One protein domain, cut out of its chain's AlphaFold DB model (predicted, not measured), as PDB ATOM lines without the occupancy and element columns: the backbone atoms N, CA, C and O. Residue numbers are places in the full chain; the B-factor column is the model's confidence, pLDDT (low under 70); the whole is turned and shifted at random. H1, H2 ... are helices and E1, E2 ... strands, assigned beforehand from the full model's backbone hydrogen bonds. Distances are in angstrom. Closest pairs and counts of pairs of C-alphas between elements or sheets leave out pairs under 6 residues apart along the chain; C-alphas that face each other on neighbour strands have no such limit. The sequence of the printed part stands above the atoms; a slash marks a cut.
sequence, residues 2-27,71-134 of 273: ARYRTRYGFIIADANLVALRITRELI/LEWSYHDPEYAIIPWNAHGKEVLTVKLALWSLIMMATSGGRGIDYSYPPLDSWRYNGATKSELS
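Overview. This is residues 2 to 27 and 71 to 134 of the 273 residues of an uncharacterized protein of Gibberella fujikuroi (UniProt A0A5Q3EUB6). What is the main picture? One helix, H1, lies between a wall of three strands, E1, E2 and E3, and a small two-stranded hairpin, E4 and E5, which packs on the helix through E4. Which parts come in which order? The printed part has 90 residues, with one named helix and five named strands in the order E1 E2 E3 H1 E4 E5; the larger sheet has the order E1 - E2 - E3 and the smaller E4 - E5, both antiparallel. How regular and how large is it? The class is mixed, helices and strands, with under half of the residues in named elements. It is compact, with a radius of gyration of the C-alphas of 13.6 A, and spans 40 by 32 by 18 A.

Arrangement. How is the larger sheet paired? E1, residues 8 to 12, and E2, residues 16 to 21, form an antiparallel hairpin, with N 9 and O 20 2.9 A apart, within hydrogen-bond range. E3, residues 79 to 84, is the antiparallel neighbour of E2, with N 19 and O 81 2.9 A apart, and E1 and E3 are the edge strands. Where is the helix? H1, residues 95 to 107, is on this sheet over E1 and E2, at a height over the sheet of 10.3 A; H1 and the sheet E1 E2 E3 are two layers, a helix on one face of a sheet. On the local plane it stands at 32 degrees to E1, only just slantwise to the strands; its closest C-alphas to E3 are Val 95 and Ile 83, 6.2 A apart. In H1 every O i to N i+4 pair is within hydrogen-bond range. What follows the helix? E4, residues 123 to 125, and E5, residues 128 to 130, form an antiparallel hairpin, with N 123 and O 130 2.8 A apart. The closest C-alphas of H1 and E4 are those of Met 105 and Trp 123, 5.2 A apart, while H1 and E5 are apart.

Along the chain. Where do the strands of the larger sheet lie? E1 begins at C-alpha 8, (80.394, 58.039, 88.389), and is 13.6 A long; E2 is 16.4 A and E3 16.8 A. Where are the later elements? H1 begins at C-alpha 95, (85.927, 57.022, 74.756), and is 18.4 A long. E4 is 6.4 A long, and E5, 6.5 A, ends at C-alpha 130, (68.709, 53.516, 75.974).

Size, cuts and confidence. How far does it reach? The two C-alphas farthest apart are those of Glu 72 and Gly 89, 41.1 A. Is anything cut out? Residues 28 to 70 are not printed, and C-alphas 27 and 71 are 14.3 A apart across the cut. Which link is long, and where is confidence low? The link H1 to E4 is long, 15 residues. The pLDDT is under 70 at residues 109 to 111, 127 and 132 to 134.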
ATOM      1  N   ALA A   2      81.494  59.083  97.122       82.06
ATOM      2  CA  ALA A   2      80.416  59.117  98.132       82.06
ATOM      3  C   ALA A   2      80.215  60.479  98.845       82.06
ATOM      4  O   ALA A   2      79.108  61.017  98.826       82.06
ATOM      5  N   ARG A   3      81.294  61.105  99.356       82.50
ATOM      6  CA  ARG A   3      81.277  62.448  99.994       82.50
ATOM      7  C   ARG A   3      80.570  63.532  99.166       82.50
ATOM      8  O   ARG A   3      79.919  64.402  99.729       82.50
ATOM      9  N   TYR A   4      80.704  63.479  97.843       81.06
ATOM     10  CA  TYR A   4      80.154  64.462  96.903       81.06
ATOM     11  C   TYR A   4      78.855  63.970  96.242       81.06
ATOM     12  O   TYR A   4      78.439  64.504  95.216       81.06
ATOM     13  N   ARG A   5      78.232  62.914  96.795       80.94
ATOM     14  CA  ARG A   5      77.030  62.246  96.259       80.94
ATOM     15  C   ARG A   5      77.172  61.829  94.783       80.94
ATOM     16  O   ARG A   5      76.186  61.677  94.069       80.94
ATOM     17  N   THR A   6      78.406  61.621  94.319       82.19
ATOM     18  CA  THR A   6      78.721  61.346  92.912       82.19
ATOM     19  C   THR A   6      78.800  59.845  92.661       82.19
ATOM     20  O   THR A   6      79.572  59.149  93.319       82.19
ATOM     21  N   ARG A   7      78.031  59.354  91.687       86.69
ATOM     22  CA  ARG A   7      77.977  57.931  91.303       86.69
ATOM     23  C   ARG A   7      79.103  57.467  90.403       86.69
ATOM     24  O   ARG A   7      79.569  56.339  90.528       86.69
ATOM     25  N   TYR A   8      79.463  58.330  89.461       88.69
ATOM     26  CA  TYR A   8      80.394  58.039  88.389       88.69
ATOM     27  C   TYR A   8      81.558  59.017  88.453       88.69
ATOM     28  O   TYR A   8      81.387  60.171  88.845       88.69
ATOM     29  N   GLY A   9      82.732  58.544  88.079       88.69
ATOM     30  CA  GLY A   9      83.929  59.351  87.913       88.69
ATOM     31  C   GLY A   9      84.676  58.883  86.677       88.69
ATOM     32  O   GLY A   9      84.373  57.828  86.120       88.69
ATOM     33  N   PHE A  10      85.661  59.654  86.247       92.69
ATOM     34  CA  PHE A  10      86.585  59.205  85.220       92.69
ATOM     35  C   PHE A  10      87.973  59.789  85.454       92.69
ATOM     36  O   PHE A  10      88.121  60.855  86.050       92.69
ATOM     37  N   ILE A  11      88.983  59.072  84.978       93.69
ATOM     38  CA  ILE A  11      90.379  59.496  84.943       93.69
ATOM     39  C   ILE A  11      90.796  59.485  83.476       93.69
ATOM     40  O   ILE A  11      90.634  58.476  82.787       93.69
ATOM     41  N   ILE A  12      91.309  60.614  83.001       92.56
ATOM     42  CA  ILE A  12      91.928  60.734  81.681       92.56
ATOM     43  C   ILE A  12      93.428  60.510  81.861       92.56
ATOM     44  O   ILE A  12      94.059  61.215  82.646       92.56
ATOM     45  N   ALA A  13      93.981  59.539  81.139       92.06
ATOM     46  CA  ALA A  13      95.411  59.269  81.067       92.06
ATOM     47  C   ALA A  13      95.865  59.178  79.600       92.06
ATOM     48  O   ALA A  13      95.051  59.028  78.686       92.06
ATOM     49  N   ASP A  14      97.176  59.233  79.371       91.44
ATOM     50  CA  ASP A  14      97.768  59.335  78.027       91.44
ATOM     51  C   ASP A  14      97.422  58.151  77.105       91.44
ATOM     52  O   ASP A  14      97.340  58.308  75.888       91.44
ATOM     53  N   ALA A  15      97.189  56.962  77.672       90.31
ATOM     54  CA  ALA A  15      96.883  55.738  76.925       90.31
ATOM     55  C   ALA A  15      95.385  55.372  76.905       90.31
ATOM     56  O   ALA A  15      94.931  54.656  76.005       90.31
ATOM     57  N   ASN A  16      94.612  55.830  77.892       94.19
ATOM     58  CA  ASN A  16      93.268  55.336  78.167       94.19
ATOM     59  C   ASN A  16      92.408  56.306  78.998       94.19
ATOM     60  O   ASN A  16      92.892  57.072  79.828       94.19
ATOM     61  N   LEU A  17      91.091  56.206  78.807       93.25
ATOM     62  CA  LEU A  17      90.085  56.674  79.754       93.25
ATOM     63  C   LEU A  17      89.791  55.536  80.741       93.25
ATOM     64  O   LEU A  17      89.494  54.419  80.320       93.25
ATOM     65  N   VAL A  18      89.807  55.820  82.042       93.00
ATOM     66  CA  VAL A  18      89.273  54.912  83.068       93.00
ATOM     67  C   VAL A  18      87.964  55.494  83.579       93.00
ATOM     68  O   VAL A  18      87.971  56.538  84.226       93.00
ATOM     69  N   ALA A  19      86.840  54.841  83.297       92.44
ATOM     70  CA  ALA A  19      85.551  55.178  83.895       92.44
ATOM     71  C   ALA A  19      85.370  54.401  85.207       92.44
ATOM     72  O   ALA A  19      85.739  53.232  85.280       92.44
ATOM     73  N   LEU A  20      84.804  55.047  86.226       91.56
ATOM     74  CA  LEU A  20      84.630  54.542  87.592       91.56
ATOM     75  C   LEU A  20      83.162  54.656  88.015       91.56
ATOM     76  O   LEU A  20      82.511  55.662  87.724       91.56
ATOM     77  N   ARG A  21      82.654  53.668  88.757       89.62
ATOM     78  CA  ARG A  21      81.291  53.634  89.304       89.62
ATOM     79  C   ARG A  21      81.297  53.137  90.748       89.62
ATOM     80  O   ARG A  21      81.983  52.174  91.065       89.62
ATOM     81  N   ILE A  22      80.494  53.769  91.605       89.06
ATOM     82  CA  ILE A  22      80.159  53.237  92.936       89.06
ATOM     83  C   ILE A  22      78.683  52.843  92.999       89.06
ATOM     84  O   ILE A  22      77.805  53.608  92.584       89.06
ATOM     85  N   THR A  23      78.417  51.661  93.549       87.12
ATOM     86  CA  THR A  23      77.081  51.065  93.666       87.12
ATOM     87  C   THR A  23      76.784  50.809  95.140       87.12
ATOM     88  O   THR A  23      77.632  50.271  95.852       87.12
ATOM     89  N   ARG A  24      75.611  51.242  95.622       85.81
ATOM     90  CA  ARG A  24      75.215  51.043  97.024       85.81
ATOM     91  C   ARG A  24      74.898  49.567  97.250       85.81
ATOM     92  O   ARG A  24      74.164  48.976  96.464       85.81
ATOM     93  N   GLU A  25      75.418  48.998  98.328       83.94
ATOM     94  CA  GLU A  25      75.069  47.643  98.744       83.94
ATOM     95  C   GLU A  25      73.725  47.653  99.485       83.94
ATOM     96  O   GLU A  25      73.441  48.539 100.298       83.94
ATOM     97  N   LEU A  26      72.871  46.667  99.201       74.44
ATOM     98  CA  LEU A  26      71.600  46.518  99.900       74.44
ATOM     99  C   LEU A  26      71.846  45.935 101.296       74.44
ATOM    100  O   LEU A  26      71.960  44.719 101.454       74.44
ATOM    101  N   ILE A  27      71.868  46.801 102.312       70.88
ATOM    102  CA  ILE A  27      71.859  46.368 103.712       70.88
ATOM    103  C   ILE A  27      70.593  45.533 103.933       70.88
ATOM    104  O   ILE A  27      69.470  46.040 103.880       70.88
ATOM    105  N   LEU A  71      78.095  58.875 103.461       80.75
ATOM    106  CA  LEU A  71      79.372  58.474 104.065       80.75
ATOM    107  C   LEU A  71      79.241  57.227 104.958       80.75
ATOM    108  O   LEU A  71      80.248  56.584 105.229       80.75
ATOM    109  N   GLU A  72      78.023  56.891 105.383       80.75
ATOM    110  CA  GLU A  72      77.702  55.768 106.273       80.75
ATOM    111  C   GLU A  72      77.116  54.561 105.514       80.75
ATOM    112  O   GLU A  72      76.917  53.496 106.097       80.75
ATOM    113  N   TRP A  73      76.862  54.696 104.206       84.31
ATOM    114  CA  TRP A  73      76.330  53.617 103.371       84.31
ATOM    115  C   TRP A  73      77.377  52.531 103.100       84.31
ATOM    116  O   TRP A  73      78.535  52.816 102.794       84.31
ATOM    117  N   SER A  74      76.931  51.274 103.111       84.25
ATOM    118  CA  SER A  74      77.679  50.155 102.539       84.25
ATOM    119  C   SER A  74      77.723  50.273 101.010       84.25
ATOM    120  O   SER A  74      76.726  50.614 100.363       84.25
ATOM    121  N   TYR A  75      78.882  49.980 100.428       85.31
ATOM    122  CA  TYR A  75      79.140  50.055  98.992       85.31
ATOM    123  C   TYR A  75      79.802  48.769  98.515       85.31
ATOM    124  O   TYR A  75      80.647  48.213  99.213       85.31
ATOM    125  N   HIS A  76      79.472  48.354  97.295       84.75
ATOM    126  CA  HIS A  76      80.286  47.379  96.579       84.75
ATOM    127  C   HIS A  76      81.643  47.986  96.193       84.75
ATOM    128  O   HIS A  76      81.780  49.213  96.104       84.75
ATOM    129  N   ASP A  77      82.624  47.122  95.918       85.94
ATOM    130  CA  ASP A  77      83.909  47.538  95.354       85.94
ATOM    131  C   ASP A  77      83.695  48.412  94.101       85.94
ATOM    132  O   ASP A  77      82.796  48.132  93.299       85.94
ATOM    133  N   PRO A  78      84.486  49.486  93.915       85.38
ATOM    134  CA  PRO A  78      84.299  50.407  92.804       85.38
ATOM    135  C   PRO A  78      84.555  49.707  91.466       85.38
ATOM    136  O   PRO A  78      85.680  49.322  91.141       85.38
ATOM    137  N   GLU A  79      83.503  49.584  90.663       88.81
ATOM    138  CA  GLU A  79      83.583  49.035  89.315       88.81
ATOM    139  C   GLU A  79      84.309  50.023  88.395       88.81
ATOM    140  O   GLU A  79      84.063  51.233  88.444       88.81
ATOM    141  N   TYR A  80      85.173  49.516  87.515       90.38
ATOM    142  CA  TYR A  80      85.880  50.345  86.546       90.38
ATOM    143  C   TYR A  80      85.956  49.707  85.160       90.38
ATOM    144  O   TYR A  80      86.027  48.488  85.010       90.38
ATOM    145  N   ALA A  81      85.976  50.556  84.135       89.44
ATOM    146  CA  ALA A  81      86.179  50.168  82.746       89.44
ATOM    147  C   ALA A  81      87.359  50.952  82.166       89.44
ATOM    148  O   ALA A  81      87.383  52.182  82.228       89.44
ATOM    149  N   ILE A  82      88.331  50.237  81.599       92.50
ATOM    150  CA  ILE A  82      89.498  50.823  80.933       92.50
ATOM    151  C   ILE A  82      89.234  50.836  79.430       92.50
ATOM    152  O   ILE A  82      89.066  49.784  78.816       92.50
ATOM    153  N   ILE A  83      89.218  52.026  78.839       91.44
ATOM    154  CA  ILE A  83      88.923  52.248  77.426       91.44
ATOM    155  C   ILE A  83      90.159  52.890  76.785       91.44
ATOM    156  O   ILE A  83      90.455  54.051  77.076       91.44
ATOM    157  N   PRO A  84      90.917  52.177  75.936       92.19
ATOM    158  CA  PRO A  84      92.093  52.752  75.297       92.19
ATOM    159  C   PRO A  84      91.690  53.775  74.227       92.19
ATOM    160  O   PRO A  84      90.644  53.648  73.589       92.19
ATOM    161  N   TRP A  85      92.535  54.780  73.977       89.62
ATOM    162  CA  TRP A  85      92.252  55.816  72.966       89.62
ATOM    163  C   TRP A  85      92.079  55.270  71.546       89.62
ATOM    164  O   TRP A  85      91.390  55.876  70.728       89.62
ATOM    165  N   ASN A  86      92.678  54.115  71.257       90.31
ATOM    166  CA  ASN A  86      92.544  53.423  69.981       90.31
ATOM    167  C   ASN A  86      91.263  52.570  69.867       90.31
ATOM    168  O   ASN A  86      91.090  51.912  68.845       90.31
ATOM    169  N   ALA A  87      90.360  52.571  70.853       86.69
ATOM    170  CA  ALA A  87      89.080  51.873  70.763       86.69
ATOM    171  C   ALA A  87      88.152  52.535  69.726       86.69
ATOM    172  O   ALA A  87      87.673  53.655  69.923       86.69
ATOM    173  N   HIS A  88      87.875  51.830  68.626       85.94
ATOM    174  CA  HIS A  88      86.958  52.256  67.567       85.94
ATOM    175  C   HIS A  88      86.200  51.058  66.977       85.94
ATOM    176  O   HIS A  88      86.758  49.976  66.823       85.94
ATOM    177  N   GLY A  89      84.922  51.250  66.645       82.06
ATOM    178  CA  GLY A  89      84.054  50.210  66.087       82.06
ATOM    179  C   GLY A  89      82.582  50.442  66.430       82.06
ATOM    180  O   GLY A  89      82.271  51.277  67.274       82.06
ATOM    181  N   LYS A  90      81.676  49.704  65.775       73.12
ATOM    182  CA  LYS A  90      80.224  49.785  66.034       73.12
ATOM    183  C   LYS A  90      79.813  49.105  67.351       73.12
ATOM    184  O   LYS A  90      78.831  49.504  67.960       73.12
ATOM    185  N   GLU A  91      80.577  48.103  67.780       78.00
ATOM    186  CA  GLU A  91      80.291  47.247  68.947       78.00
ATOM    187  C   GLU A  91      81.374  47.374  70.037       78.00
ATOM    188  O   GLU A  91      81.446  46.574  70.965       78.00
ATOM    189  N   VAL A  92      82.244  48.382  69.923       85.38
ATOM    190  CA  VAL A  92      83.329  48.651  70.873       85.38
ATOM    191  C   VAL A  92      82.976  49.896  71.674       85.38
ATOM    192  O   VAL A  92      82.660  50.936  71.096       85.38
ATOM    193  N   LEU A  93      83.078  49.821  73.004       84.94
ATOM    194  CA  LEU A  93      82.910  50.985  73.869       84.94
ATOM    195  C   LEU A  93      84.022  52.004  73.580       84.94
ATOM    196  O   LEU A  93      85.169  51.827  73.984       84.94
ATOM    197  N   THR A  94      83.687  53.067  72.851       91.12
ATOM    198  CA  THR A  94      84.621  54.159  72.540       91.12
ATOM    199  C   THR A  94      84.676  55.171  73.683       91.12
ATOM    200  O   THR A  94      83.699  55.355  74.410       91.12
ATOM    201  N   VAL A  95      85.786  55.913  73.790       89.62
ATOM    202  CA  VAL A  95      85.927  57.022  74.756       89.62
ATOM    203  C   VAL A  95      84.784  58.040  74.615       89.62
ATOM    204  O   VAL A  95      84.231  58.499  75.611       89.62
ATOM    205  N   LYS A  96      84.383  58.350  73.374       89.56
ATOM    206  CA  LYS A  96      83.278  59.277  73.078       89.56
ATOM    207  C   LYS A  96      81.932  58.746  73.574       89.56
ATOM    208  O   LYS A  96      81.194  59.500  74.201       89.56
ATOM    209  N   LEU A  97      81.631  57.469  73.322       89.31
ATOM    210  CA  LEU A  97      80.388  56.841  73.774       89.31
ATOM    211  C   LEU A  97      80.331  56.769  75.304       89.31
ATOM    212  O   LEU A  97      79.325  57.155  75.883       89.31
ATOM    213  N   ALA A  98      81.419  56.364  75.964       89.19
ATOM    214  CA  ALA A  98      81.469  56.300  77.422       89.19
ATOM    215  C   ALA A  98      81.274  57.679  78.074       89.19
ATOM    216  O   ALA A  98      80.456  57.812  78.980       89.19
ATOM    217  N   LEU A  99      81.971  58.720  77.597       90.56
ATOM    218  CA  LEU A  99      81.784  60.087  78.103       90.56
ATOM    219  C   LEU A  99      80.361  60.600  77.850       90.56
ATOM    220  O   LEU A  99      79.770  61.204  78.743       90.56
ATOM    221  N   TRP A 100      79.786  60.324  76.677       88.38
ATOM    222  CA  TRP A 100      78.399  60.679  76.386       88.38
ATOM    223  C   TRP A 100      77.417  59.988  77.338       88.38
ATOM    224  O   TRP A 100      76.619  60.660  77.986       88.38
ATOM    225  N   SER A 101      77.507  58.665  77.485       86.56
ATOM    226  CA  SER A 101      76.644  57.891  78.382       86.56
ATOM    227  C   SER A 101      76.795  58.326  79.842       86.56
ATOM    228  O   SER A 101      75.797  58.406  80.553       86.56
ATOM    229  N   LEU A 102      78.003  58.696  80.285       88.06
ATOM    230  CA  LEU A 102      78.238  59.295  81.605       88.06
ATOM    231  C   LEU A 102      77.512  60.638  81.779       88.06
ATOM    232  O   LEU A 102      76.861  60.840  82.805       88.06
ATOM    233  N   ILE A 103      77.577  61.531  80.784       87.25
ATOM    234  CA  ILE A 103      76.849  62.809  80.799       87.25
ATOM    235  C   ILE A 103      75.337  62.553  80.821       87.25
ATOM    236  O   ILE A 103      74.645  63.106  81.673       87.25
ATOM    237  N   MET A 104      74.820  61.663  79.969       83.62
ATOM    238  CA  MET A 104      73.395  61.308  79.954       83.62
ATOM    239  C   MET A 104      72.940  60.706  81.291       83.62
ATOM    240  O   MET A 104      71.926  61.114  81.850       83.62
ATOM    241  N   MET A 105      73.714  59.794  81.882       82.25
ATOM    242  CA  MET A 105      73.422  59.247  83.212       82.25
ATOM    243  C   MET A 105      73.501  60.288  84.344       82.25
ATOM    244  O   MET A 105      72.933  60.057  85.416       82.25
ATOM    245  N   ALA A 106      74.182  61.419  84.138       81.56
ATOM    246  CA  ALA A 106      74.206  62.543  85.070       81.56
ATOM    247  C   ALA A 106      73.030  63.518  84.865       81.56
ATOM    248  O   ALA A 106      72.509  64.037  85.851       81.56
ATOM    249  N   THR A 107      72.586  63.744  83.622       79.62
ATOM    250  CA  THR A 107      71.505  64.689  83.289       79.62
ATOM    251  C   THR A 107      70.110  64.067  83.381       79.62
ATOM    252  O   THR A 107      69.217  64.672  83.972       79.62
ATOM    253  N   SER A 108      69.903  62.854  82.852       70.75
ATOM    254  CA  SER A 108      68.589  62.190  82.810       70.75
ATOM    255  C   SER A 108      68.366  61.151  83.919       70.75
ATOM    256  O   SER A 108      67.250  60.655  84.088       70.75
ATOM    257  N   GLY A 109      69.395  60.827  84.710       65.81
ATOM    258  CA  GLY A 109      69.287  59.968  85.894       65.81
ATOM    259  C   GLY A 109      69.211  60.772  87.196       65.81
ATOM    260  O   GLY A 109      70.119  61.544  87.485       65.81
ATOM    261  N   GLY A 110      68.198  60.540  88.043       68.31
ATOM    262  CA  GLY A 110      68.039  61.245  89.334       68.31
ATOM    263  C   GLY A 110      69.296  61.183  90.217       68.31
ATOM    264  O   GLY A 110      70.004  60.191  90.174       68.31
ATOM    265  N   ARG A 111      69.615  62.222  90.997       67.12
ATOM    266  CA  ARG A 111      70.998  62.514  91.463       67.12
ATOM    267  C   ARG A 111      71.582  61.620  92.582       67.12
ATOM    268  O   ARG A 111      72.699  61.870  93.018       67.12
ATOM    269  N   GLY A 112      70.855  60.615  93.073       72.88
ATOM    270  CA  GLY A 112      71.297  59.745  94.175       72.88
ATOM    271  C   GLY A 112      72.190  58.576  93.740       72.88
ATOM    272  O   GLY A 112      72.137  58.150  92.583       72.88
ATOM    273  N   ILE A 113      72.978  58.034  94.678       82.06
ATOM    274  CA  ILE A 113      73.647  56.734  94.506       82.06
ATOM    275  C   ILE A 113      72.606  55.633  94.760       82.06
ATOM    276  O   ILE A 113      71.863  55.686  95.738       82.06
ATOM    277  N   ASP A 114      72.535  54.689  93.831       81.50
ATOM    278  CA  ASP A 114      71.492  53.677  93.653       81.50
ATOM    279  C   ASP A 114      72.097  52.265  93.806       81.50
ATOM    280  O   ASP A 114      73.322  52.091  93.800       81.50
ATOM    281  N   TYR A 115      71.234  51.259  93.931       83.62
ATOM    282  CA  TYR A 115      71.605  49.847  94.094       83.62
ATOM    283  C   TYR A 115      71.888  49.138  92.761       83.62
ATOM    284  O   TYR A 115      72.403  48.025  92.733       83.62
ATOM    285  N   SER A 116      71.512  49.748  91.633       82.75
ATOM    286  CA  SER A 116      71.722  49.188  90.297       82.75
ATOM    287  C   SER A 116      71.732  50.284  89.238       82.75
ATOM    288  O   SER A 116      71.029  51.290  89.361       82.75
ATOM    289  N   TYR A 117      72.486  50.067  88.161       82.56
ATOM    290  CA  TYR A 117      72.680  51.010  87.063       82.56
ATOM    291  C   TYR A 117      72.682  50.304  85.706       82.56
ATOM    292  O   TYR A 117      73.053  49.131  85.636       82.56
ATOM    293  N   PRO A 118      72.324  51.010  84.616       82.00
ATOM    294  CA  PRO A 118      72.583  50.510  83.270       82.00
ATOM    295  C   PRO A 118      74.098  50.300  83.027       82.00
ATOM    296  O   PRO A 118      74.926  50.890  83.738       82.00
ATOM    297  N   PRO A 119      74.489  49.439  82.069       83.38
ATOM    298  CA  PRO A 119      75.879  49.322  81.629       83.38
ATOM    299  C   PRO A 119      76.405  50.627  80.999       83.38
ATOM    300  O   PRO A 119      75.643  51.516  80.635       83.38
ATOM    301  N   LEU A 120      77.732  50.774  80.919       82.00
ATOM    302  CA  LEU A 120      78.412  52.047  80.612       82.00
ATOM    303  C   LEU A 120      78.185  52.575  79.176       82.00
ATOM    304  O   LEU A 120      78.460  53.735  78.882       82.00
ATOM    305  N   ASP A 121      77.663  51.737  78.289       79.44
ATOM    306  CA  ASP A 121      77.203  52.067  76.939       79.44
ATOM    307  C   ASP A 121      75.763  52.617  76.897       79.44
ATOM    308  O   ASP A 121      75.292  53.010  75.832       79.44
ATOM    309  N   SER A 122      75.060  52.678  78.033       79.69
ATOM    310  CA  SER A 122      73.633  52.992  78.093       79.69
ATOM    311  C   SER A 122      73.243  53.907  79.261       79.69
ATOM    312  O   SER A 122      73.975  54.094  80.231       79.69
ATOM    313  N   TRP A 123      72.070  54.533  79.159       83.19
ATOM    314  CA  TRP A 123      71.546  55.495  80.128       83.19
ATOM    315  C   TRP A 123      70.039  55.319  80.351       83.19
ATOM    316  O   TRP A 123      69.327  54.729  79.537       83.19
ATOM    317  N   ARG A 124      69.521  55.843  81.470       80.44
ATOM    318  CA  ARG A 124      68.075  55.877  81.750       80.44
ATOM    319  C   ARG A 124      67.456  57.129  81.123       80.44
ATOM    320  O   ARG A 124      67.860  58.236  81.466       80.44
ATOM    321  N   TYR A 125      66.449  56.971  80.270       73.75
ATOM    322  CA  TYR A 125      65.672  58.059  79.668       73.75
ATOM    323  C   TYR A 125      64.172  57.782  79.820       73.75
ATOM    324  O   TYR A 125      63.674  56.753  79.363       73.75
ATOM    325  N   ASN A 126      63.439  58.681  80.486       70.75
ATOM    326  CA  ASN A 126      61.994  58.554  80.752       70.75
ATOM    327  C   ASN A 126      61.561  57.189  81.341       70.75
ATOM    328  O   ASN A 126      60.484  56.680  81.034       70.75
ATOM    329  N   GLY A 127      62.407  56.590  82.187       68.94
ATOM    330  CA  GLY A 127      62.163  55.290  82.830       68.94
ATOM    331  C   GLY A 127      62.517  54.056  81.988       68.94
ATOM    332  O   GLY A 127      62.433  52.946  82.503       68.94
ATOM    333  N   ALA A 128      62.950  54.229  80.737       72.69
ATOM    334  CA  ALA A 128      63.495  53.167  79.893       72.69
ATOM    335  C   ALA A 128      65.030  53.249  79.828       72.69
ATOM    336  O   ALA A 128      65.606  54.320  80.019       72.69
ATOM    337  N   THR A 129      65.700  52.136  79.530       78.06
ATOM    338  CA  THR A 129      67.139  52.123  79.221       78.06
ATOM    339  C   THR A 129      67.345  52.349  77.720       78.06
ATOM    340  O   THR A 129      66.681  51.703  76.911       78.06
ATOM    341  N   LYS A 130      68.260  53.249  77.349       75.81
ATOM    342  CA  LYS A 130      68.709  53.516  75.974       75.81
ATOM    343  C   LYS A 130      70.203  53.231  75.841       75.81
ATOM    344  O   LYS A 130      70.949  53.638  76.720       75.81
ATOM    345  N   SER A 131      70.621  52.608  74.744       72.88
ATOM    346  CA  SER A 131      72.032  52.377  74.372       72.88
ATOM    347  C   SER A 131      72.432  53.026  73.039       72.88
ATOM    348  O   SER A 131      73.614  53.116  72.724       72.88
ATOM    349  N   GLU A 132      71.462  53.488  72.245       69.75
ATOM    350  CA  GLU A 132      71.695  54.106  70.939       69.75
ATOM    351  C   GLU A 132      71.266  55.577  70.939       69.75
ATOM    352  O   GLU A 132      70.250  55.953  71.530       69.75
ATOM    353  N   LEU A 133      72.052  56.404  70.246       61.75
ATOM    354  CA  LEU A 133      71.761  57.812  69.991       61.75
ATOM    355  C   LEU A 133      70.594  57.930  69.004       61.75
ATOM    356  O   LEU A 133      70.746  57.607  67.826       61.75
ATOM    357  N   SER A 134      69.443  58.425  69.458       59.53
ATOM    358  CA  SER A 134      68.371  58.849  68.557       59.53
ATOM    359  C   SER A 134      68.595  60.294  68.104       59.53
ATOM    360  O   SER A 134      69.157  61.095  68.844       59.53
TER     361      SER A 134